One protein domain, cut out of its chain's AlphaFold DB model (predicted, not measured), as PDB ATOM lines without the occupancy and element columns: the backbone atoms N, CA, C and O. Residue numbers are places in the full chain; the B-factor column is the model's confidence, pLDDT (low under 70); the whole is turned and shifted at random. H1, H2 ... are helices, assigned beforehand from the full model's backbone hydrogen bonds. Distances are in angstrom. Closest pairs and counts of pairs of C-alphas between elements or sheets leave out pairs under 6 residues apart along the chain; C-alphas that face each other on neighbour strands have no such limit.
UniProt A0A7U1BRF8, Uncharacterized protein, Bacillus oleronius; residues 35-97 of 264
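Overview. This is residues 35 to 97 of the 264 residues of an uncharacterized protein of Bacillus oleronius (UniProt A0A7U1BRF8). The longest helix, H5, meets H4 at nearly a right angle in a loose three-helix head with H3 nearby, and an outstretched link, residues 52 to 59, joins this head to a small hairpin of H1 and H2 at the other end of the long axis. The printed part has 63 residues with five named helices, H1 to H5 in order, no named strand, and the class all helix. It is loose, with a radius of gyration of the C-alphas of 15.1 A, and elongated, spanning 41 by 22 by 21 A.

Along the chain. H5, residues 85 to 95, is 15.4 A long and ends at C-alpha 95 (-0.711, 43.303, -26.697). H4 is residues 73 to 79, 9.8 A, and H3 is residues 60 to 68, 12.6 A, beginning at C-alpha 60 (3.885, 47.115, -23.790). H2 is residues 46 to 51, 8.4 A. H1, residues 35 to 41, 9.7 A, begins at C-alpha 35 (13.405, 44.917, -5.714).

Arrangement. H5 and H4 touch, about perpendicular at 80 degrees; their closest C-alphas, of Ala 77 and Ile 85, are 6.2 A apart. H3 is close to H4 but not clearly touching, with the closest C-alphas, of Leu 66 and Ile 76, 7.6 A apart. H3 is likewise close to H5 but not clearly touching, the closest C-alphas being those of Lys 60 and Asn 95 at 6.6 A. H1 and H2 form a helical hairpin: they touch, closest at the C-alphas of Gln 36 and Ile 49, 6.5 A apart, and run opposite ways at a steep tilt of 35.4 degrees, only just past shallow. H1 and H2 are each apart from H3, H4 and H5. Every O i to N i+4 pair is within hydrogen-bond range in H1, H2, H3 and H5; in H4, 2 of 3 are.

Size, cuts and confidence. The two C-alphas farthest apart, of Gly 43 and Ser 97, are 41.9 A apart. The printed part has no cut and no long link; the link from H2 to H3 is short and the other three are tight. The mean pLDDT of the printed part is 72.6, with 15 residues under 70, among them residues 50 to 57.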
ATOM      1  N   ASP A  35      14.158  46.135  -6.032       66.38
ATOM      2  CA  ASP A  35      13.405  44.917  -5.714       66.38
ATOM      3  C   ASP A  35      14.319  43.729  -5.377       66.38
ATOM      4  O   ASP A  35      14.026  42.951  -4.471       66.38
ATOM      5  N   GLN A  36      15.460  43.599  -6.057       68.06
ATOM      6  CA  GLN A  36      16.459  42.568  -5.756       68.06
ATOM      7  C   GLN A  36      17.114  42.811  -4.392       68.06
ATOM      8  O   GLN A  36      17.356  41.867  -3.642       68.06
ATOM      9  N   LEU A  37      17.343  44.076  -4.034       77.25
ATOM     10  CA  LEU A  37      17.835  44.451  -2.714       77.25
ATOM     11  C   LEU A  37      16.804  44.133  -1.625       77.25
ATOM     12  O   LEU A  37      17.183  43.681  -0.549       77.25
ATOM     13  N   ALA A  38      15.510  44.332  -1.897       74.69
ATOM     14  CA  ALA A  38      14.441  43.957  -0.974       74.69
ATOM     15  C   ALA A  38      14.382  42.434  -0.750       74.69
ATOM     16  O   ALA A  38      14.274  41.993   0.392       74.69
ATOM     17  N   ARG A  39      14.542  41.631  -1.810       76.75
ATOM     18  CA  ARG A  39      14.595  40.159  -1.723       76.75
ATOM     19  C   ARG A  39      15.844  39.642  -1.017       76.75
ATOM     20  O   ARG A  39      15.756  38.748  -0.181       76.75
ATOM     21  N   TYR A  40      16.992  40.266  -1.273       78.50
ATOM     22  CA  TYR A  40      18.228  39.973  -0.550       78.50
ATOM     23  C   TYR A  40      18.089  40.297   0.943       78.50
ATOM     24  O   TYR A  40      18.442  39.485   1.795       78.50
ATOM     25  N   LYS A  41      17.486  41.447   1.274       79.00
ATOM     26  CA  LYS A  41      17.160  41.822   2.659       79.00
ATOM     27  C   LYS A  41      16.146  40.878   3.313       79.00
ATOM     28  O   LYS A  41      16.186  40.720   4.527       79.00
ATOM     29  N   ALA A  42      15.278  40.241   2.527       80.25
ATOM     30  CA  ALA A  42      14.347  39.210   2.984       80.25
ATOM     31  C   ALA A  42      14.998  37.820   3.160       80.25
ATOM     32  O   ALA A  42      14.335  36.898   3.629       80.25
ATOM     33  N   GLY A  43      16.287  37.668   2.829       75.06
ATOM     34  CA  GLY A  43      17.064  36.447   3.065       75.06
ATOM     35  C   GLY A  43      17.171  35.492   1.872       75.06
ATOM     36  O   GLY A  43      17.649  34.371   2.047       75.06
ATOM     37  N   GLU A  44      16.762  35.901   0.665       77.00
ATOM     38  CA  GLU A  44      17.017  35.115  -0.551       77.00
ATOM     39  C   GLU A  44      18.515  35.111  -0.909       77.00
ATOM     40  O   GLU A  44      19.219  36.117  -0.774       77.00
ATOM     41  N   LYS A  45      19.028  33.965  -1.381       78.69
ATOM     42  CA  LYS A  45      20.435  33.836  -1.784       78.69
ATOM     43  C   LYS A  45      20.711  34.680  -3.024       78.69
ATOM     44  O   LYS A  45      19.964  34.625  -3.997       78.69
ATOM     45  N   LEU A  46      21.842  35.387  -3.023       70.38
ATOM     46  CA  LEU A  46      22.261  36.249  -4.134       70.38
ATOM     47  C   LEU A  46      22.326  35.489  -5.471       70.38
ATOM     48  O   LEU A  46      21.923  36.013  -6.502       70.38
ATOM     49  N   GLU A  47      22.760  34.228  -5.436       67.19
ATOM     50  CA  GLU A  47      22.803  33.340  -6.601       67.19
ATOM     51  C   GLU A  47      21.414  33.039  -7.175       67.19
ATOM     52  O   GLU A  47      21.287  32.943  -8.390       67.19
ATOM     53  N   ASP A  48      20.381  32.932  -6.332       68.31
ATOM     54  CA  ASP A  48      18.996  32.680  -6.745       68.31
ATOM     55  C   ASP A  48      18.324  33.967  -7.255       68.31
ATOM     56  O   ASP A  48      17.604  33.938  -8.255       68.31
ATOM     57  N   ILE A  49      18.652  35.116  -6.650       70.19
ATOM     58  CA  ILE A  49      18.242  36.455  -7.110       70.19
ATOM     59  C   ILE A  49      18.841  36.765  -8.492       70.19
ATOM     60  O   ILE A  49      18.162  37.333  -9.348       70.19
ATOM     61  N   LEU A  50      20.098  36.369  -8.723       63.97
ATOM     62  CA  LEU A  50      20.803  36.539  -9.998       63.97
ATOM     63  C   LEU A  50      20.454  35.447 -11.026       63.97
ATOM     64  O   LEU A  50      20.512  35.700 -12.227       63.97
ATOM     65  N   LYS A  51      20.045  34.241 -10.600       59.47
ATOM     66  CA  LYS A  51      19.579  33.162 -11.499       59.47
ATOM     67  C   LYS A  51      18.248  33.463 -12.173       59.47
ATOM     68  O   LYS A  51      17.948  32.851 -13.196       59.47
ATOM     69  N   GLY A  52      17.456  34.370 -11.602       48.00
ATOM     70  CA  GLY A  52      16.144  34.755 -12.119       48.00
ATOM     71  C   GLY A  52      16.171  35.466 -13.476       48.00
ATOM     72  O   GLY A  52      15.111  35.716 -14.041       48.00
ATOM     73  N   GLU A  53      17.345  35.783 -14.030       47.31
ATOM     74  CA  GLU A  53      17.465  36.588 -15.246       47.31
ATOM     75  C   GLU A  53      17.858  35.765 -16.485       47.31
ATOM     76  O   GLU A  53      18.954  35.860 -17.031       47.31
ATOM     77  N   LYS A  54      16.900  34.984 -16.986       50.72
ATOM     78  CA  LYS A  54      16.658  34.846 -18.430       50.72
ATOM     79  C   LYS A  54      15.162  34.721 -18.659       50.72
ATOM     80  O   LYS A  54      14.689  33.642 -18.963       50.72
ATOM     81  N   ASP A  55      14.462  35.830 -18.477       46.53
ATOM     82  CA  ASP A  55      13.259  36.176 -19.234       46.53
ATOM     83  C   ASP A  55      12.985  37.659 -18.983       46.53
ATOM     84  O   ASP A  55      12.189  38.056 -18.133       46.53
ATOM     85  N   VAL A  56      13.696  38.518 -19.719       55.06
ATOM     86  CA  VAL A  56      13.261  39.906 -19.867       55.06
ATOM     87  C   VAL A  56      11.986  39.852 -20.704       55.06
ATOM     88  O   VAL A  56      12.030  39.857 -21.931       55.06
ATOM     89  N   VAL A  57      10.842  39.733 -20.036       59.34
ATOM     90  CA  VAL A  57       9.537  39.759 -20.691       59.34
ATOM     91  C   VAL A  57       9.373  41.129 -21.347       59.34
ATOM     92  O   VAL A  57       9.481  42.173 -20.699       59.34
ATOM     93  N   LEU A  58       9.144  41.136 -22.658       71.00
ATOM     94  CA  LEU A  58       8.824  42.350 -23.394       71.00
ATOM     95  C   LEU A  58       7.456  42.859 -22.915       71.00
ATOM     96  O   LEU A  58       6.441  42.197 -23.122       71.00
ATOM     97  N   THR A  59       7.427  44.021 -22.257       75.44
ATOM     98  CA  THR A  59       6.194  44.701 -21.822       75.44
ATOM     99  C   THR A  59       5.771  45.776 -22.830       75.44
ATOM    100  O   THR A  59       6.603  46.306 -23.576       75.44
ATOM    101  N   LYS A  60       4.471  46.121 -22.860       75.31
ATOM    102  CA  LYS A  60       3.885  47.115 -23.790       75.31
ATOM    103  C   LYS A  60       4.628  48.457 -23.744       75.31
ATOM    104  O   LYS A  60       5.012  48.993 -24.782       75.31
ATOM    105  N   GLU A  61       4.893  48.953 -22.539       72.12
ATOM    106  CA  GLU A  61       5.573  50.231 -22.293       72.12
ATOM    107  C   GLU A  61       7.030  50.216 -22.763       72.12
ATOM    108  O   GLU A  61       7.493  51.153 -23.413       72.12
ATOM    109  N   ARG A  62       7.742  49.108 -22.525       75.00
ATOM    110  CA  ARG A  62       9.147  48.964 -22.916       75.00
ATOM    111  C   ARG A  62       9.319  48.884 -24.430       75.00
ATOM    112  O   ARG A  62      10.284  49.424 -24.968       75.00
ATOM    113  N   TYR A  63       8.370  48.264 -25.133       79.81
ATOM    114  CA  TYR A  63       8.348  48.271 -26.596       79.81
ATOM    115  C   TYR A  63       8.124  49.687 -27.162       79.81
ATOM    116  O   TYR A  63       8.794  50.072 -28.124       79.81
ATOM    117  N   LEU A  64       7.225  50.478 -26.560       78.25
ATOM    118  CA  LEU A  64       6.958  51.861 -26.973       78.25
ATOM    119  C   LEU A  64       8.149  52.796 -26.713       78.25
ATOM    120  O   LEU A  64       8.502  53.566 -27.606       78.25
ATOM    121  N   ASP A  65       8.817  52.686 -25.560       77.31
ATOM    122  CA  ASP A  65      10.027  53.468 -25.253       77.31
ATOM    123  C   ASP A  65      11.142  53.174 -26.271       77.31
ATOM    124  O   ASP A  65      11.680  54.086 -26.904       77.31
ATOM    125  N   LEU A  66      11.405  51.896 -26.563       79.94
ATOM    126  CA  LEU A  66      12.371  51.501 -27.595       79.94
ATOM    127  C   LEU A  66      11.992  52.028 -28.985       79.94
ATOM    128  O   LEU A  66      12.869  52.426 -29.758       79.94
ATOM    129  N   LYS A  67      10.695  52.080 -29.305       79.62
ATOM    130  CA  LYS A  67      10.224  52.644 -30.571       79.62
ATOM    131  C   LYS A  67      10.387  54.153 -30.651       79.62
ATOM    132  O   LYS A  67      10.788  54.648 -31.704       79.62
ATOM    133  N   SER A  68      10.126  54.863 -29.557       72.38
ATOM    134  CA  SER A  68      10.319  56.313 -29.461       72.38
ATOM    135  C   SER A  68      11.793  56.701 -29.628       72.38
ATOM    136  O   SER A  68      12.110  57.676 -30.303       72.38
ATOM    137  N   ARG A  69      12.706  55.850 -29.141       74.25
ATOM    138  CA  ARG A  69      14.163  55.960 -29.321       74.25
ATOM    139  C   ARG A  69      14.646  55.599 -30.731       74.25
ATOM    140  O   ARG A  69      15.846  55.619 -30.993       74.25
ATOM    141  N   GLY A  70      13.740  55.234 -31.640       73.81
ATOM    142  CA  GLY A  70      14.063  54.894 -33.026       73.81
ATOM    143  C   GLY A  70      14.657  53.495 -33.218       73.81
ATOM    144  O   GLY A  70      15.207  53.207 -34.283       73.81
ATOM    145  N   VAL A  71      14.551  52.599 -32.230       78.62
ATOM    146  CA  VAL A  71      15.049  51.224 -32.359       78.62
ATOM    147  C   VAL A  71      14.169  50.447 -33.349       78.62
ATOM    148  O   VAL A  71      12.933  50.516 -33.340       78.62
ATOM    149  N   SER A  72      14.808  49.715 -34.265       78.19
ATOM    150  CA  SER A  72      14.100  48.879 -35.233       78.19
ATOM    151  C   SER A  72      13.600  47.591 -34.588       78.19
ATOM    152  O   SER A  72      14.267  46.994 -33.749       78.19
ATOM    153  N   ASP A  73      12.458  47.101 -35.054       77.69
ATOM    154  CA  ASP A  73      11.818  45.875 -34.564       77.69
ATOM    155  C   ASP A  73      12.743  44.653 -34.674       77.69
ATOM    156  O   ASP A  73      12.692  43.745 -33.856       77.69
ATOM    157  N   THR A  74      13.645  44.656 -35.661       76.62
ATOM    158  CA  THR A  74      14.686  43.637 -35.848       76.62
ATOM    159  C   THR A  74      15.757  43.649 -34.764       76.62
ATOM    160  O   THR A  74      16.333  42.606 -34.470       76.62
ATOM    161  N   LYS A  75      16.044  44.819 -34.188       78.44
ATOM    162  CA  LYS A  75      16.998  44.984 -33.094       78.44
ATOM    163  C   LYS A  75      16.324  44.663 -31.759       78.44
ATOM    164  O   LYS A  75      16.871  43.884 -30.998       78.44
ATOM    165  N   ILE A  76      15.070  45.088 -31.582       78.56
ATOM    166  CA  ILE A  76      14.232  44.705 -30.433       78.56
ATOM    167  C   ILE A  76      14.060  43.180 -30.362       78.56
ATOM    168  O   ILE A  76      14.243  42.591 -29.308       78.56
ATOM    169  N   ALA A  77      13.777  42.498 -31.476       76.12
ATOM    170  CA  ALA A  77      13.646  41.039 -31.461       76.12
ATOM    171  C   ALA A  77      14.939  40.319 -31.033       76.12
ATOM    172  O   ALA A  77      14.875  39.315 -30.330       76.12
ATOM    173  N   LYS A  78      16.109  40.849 -31.416       76.75
ATOM    174  CA  LYS A  78      17.414  40.299 -31.020       76.75
ATOM    175  C   LYS A  78      17.735  40.564 -29.550       76.75
ATOM    176  O   LYS A  78      18.198  39.656 -28.873       76.75
ATOM    177  N   ASP A  79      17.454  41.771 -29.067       71.50
ATOM    178  CA  ASP A  79      17.755  42.187 -27.692       71.50
ATOM    179  C   ASP A  79      16.897  41.435 -26.655       71.50
ATOM    180  O   ASP A  79      17.302  41.288 -25.505       71.50
ATOM    181  N   PHE A  80      15.738  40.908 -27.069       72.38
ATOM    182  CA  PHE A  80      14.810  40.141 -26.227       72.38
ATOM    183  C   PHE A  80      14.828  38.628 -26.518       72.38
ATOM    184  O   PHE A  80      13.902  37.919 -26.136       72.38
ATOM    185  N   ASN A  81      15.871  38.110 -27.184       68.25
ATOM    186  CA  ASN A  81      16.044  36.682 -27.504       68.25
ATOM    187  C   ASN A  81      14.861  36.023 -28.250       68.25
ATOM    188  O   ASN A  81      14.678  34.806 -28.166       68.25
ATOM    189  N   LEU A  82      14.080  36.789 -29.018       74.25
ATOM    190  CA  LEU A  82      13.023  36.233 -29.865       74.25
ATOM    191  C   LEU A  82      13.670  35.517 -31.055       74.25
ATOM    192  O   LEU A  82      14.484  36.097 -31.782       74.25
ATOM    193  N   LYS A  83      13.322  34.244 -31.267       69.06
ATOM    194  CA  LYS A  83      13.981  33.395 -32.277       69.06
ATOM    195  C   LYS A  83      13.612  33.822 -33.695       69.06
ATOM    196  O   LYS A  83      14.423  33.692 -34.612       69.06
ATOM    197  N   HIS A  84      12.415  34.385 -33.869       70.69
ATOM    198  CA  HIS A  84      11.917  34.871 -35.153       70.69
ATOM    199  C   HIS A  84      11.158  36.199 -35.015       70.69
ATOM    200  O   HIS A  84      10.408  36.412 -34.069       70.69
ATOM    201  N   ILE A  85      11.254  37.071 -36.029       68.50
ATOM    202  CA  ILE A  85      10.491  38.339 -36.098       68.50
ATOM    203  C   ILE A  85       8.962  38.117 -36.057       68.50
ATOM    204  O   ILE A  85       8.193  39.017 -35.712       68.50
ATOM    205  N   GLY A  86       8.521  36.902 -36.407       72.12
ATOM    206  CA  GLY A  86       7.131  36.464 -36.309       72.12
ATOM    207  C   GLY A  86       6.616  36.417 -34.869       72.12
ATOM    208  O   GLY A  86       5.467  36.776 -34.648       72.12
ATOM    209  N   GLU A  87       7.467  36.097 -33.889       75.25
ATOM    210  CA  GLU A  87       7.102  36.074 -32.462       75.25
ATOM    211  C   GLU A  87       6.837  37.491 -31.944       75.25
ATOM    212  O   GLU A  87       5.836  37.730 -31.277       75.25
ATOM    213  N   LEU A  88       7.651  38.470 -32.360       77.31
ATOM    214  CA  LEU A  88       7.406  39.884 -32.060       77.31
ATOM    215  C   LEU A  88       6.121  40.395 -32.732       77.31
ATOM    216  O   LEU A  88       5.418  41.245 -32.192       77.31
ATOM    217  N   THR A  89       5.811  39.889 -33.925       77.81
ATOM    218  CA  THR A  89       4.592  40.260 -34.657       77.81
ATOM    219  C   THR A  89       3.346  39.677 -33.995       77.81
ATOM    220  O   THR A  89       2.332  40.366 -33.912       77.81
ATOM    221  N   GLN A  90       3.426  38.441 -33.506       78.25
ATOM    222  CA  GLN A  90       2.349  37.799 -32.762       78.25
ATOM    223  C   GLN A  90       2.150  38.477 -31.403       78.25
ATOM    224  O   GLN A  90       1.044  38.906 -31.100       78.25
ATOM    225  N   TRP A  91       3.237  38.744 -30.676       81.12
ATOM    226  CA  TRP A  91       3.200  39.493 -29.422       81.12
ATOM    227  C   TRP A  91       2.550  40.874 -29.585       81.12
ATOM    228  O   TRP A  91       1.742  41.275 -28.753       81.12
ATOM    229  N   LYS A  92       2.820  41.592 -30.684       80.44
ATOM    230  CA  LYS A  92       2.137  42.864 -30.965       80.44
ATOM    231  C   LYS A  92       0.634  42.707 -31.142       80.44
ATOM    232  O   LYS A  92      -0.098  43.555 -30.659       80.44
ATOM    233  N   LYS A  93       0.181  41.657 -31.831       78.69
ATOM    234  CA  LYS A  93      -1.255  41.385 -32.000       78.69
ATOM    235  C   LYS A  93      -1.931  41.049 -30.674       78.69
ATOM    236  O   LYS A  93      -3.083  41.411 -30.488       78.69
ATOM    237  N   ASP A  94      -1.202  40.395 -29.775       78.06
ATOM    238  CA  ASP A  94      -1.723  39.982 -28.473       78.06
ATOM    239  C   ASP A  94      -1.711  41.136 -27.441       78.06
ATOM    240  O   ASP A  94      -2.456  41.090 -26.468       78.06
ATOM    241  N   ASN A  95      -0.903  42.191 -27.653       77.38
ATOM    242  CA  ASN A  95      -0.711  43.303 -26.697       77.38
ATOM    243  C   ASN A  95      -1.174  44.690 -27.196       77.38
ATOM    244  O   ASN A  95      -1.279  45.624 -26.394       77.38
ATOM    245  N   PHE A  96      -1.427  44.857 -28.498       79.94
ATOM    246  CA  PHE A  96      -1.867  46.116 -29.105       79.94
ATOM    247  C   PHE A  96      -3.152  45.932 -29.916       79.94
ATOM    248  O   PHE A  96      -3.355  44.916 -30.580       79.94
ATOM    249  N   SER A  97      -3.994  46.965 -29.912       77.06
ATOM    250  CA  SER A  97      -5.163  47.055 -30.789       77.06
ATOM    251  C   SER A  97      -4.733  47.184 -32.263       77.06
ATOM    252  O   SER A  97      -3.695  47.794 -32.543       77.06
TER     253      SER A  97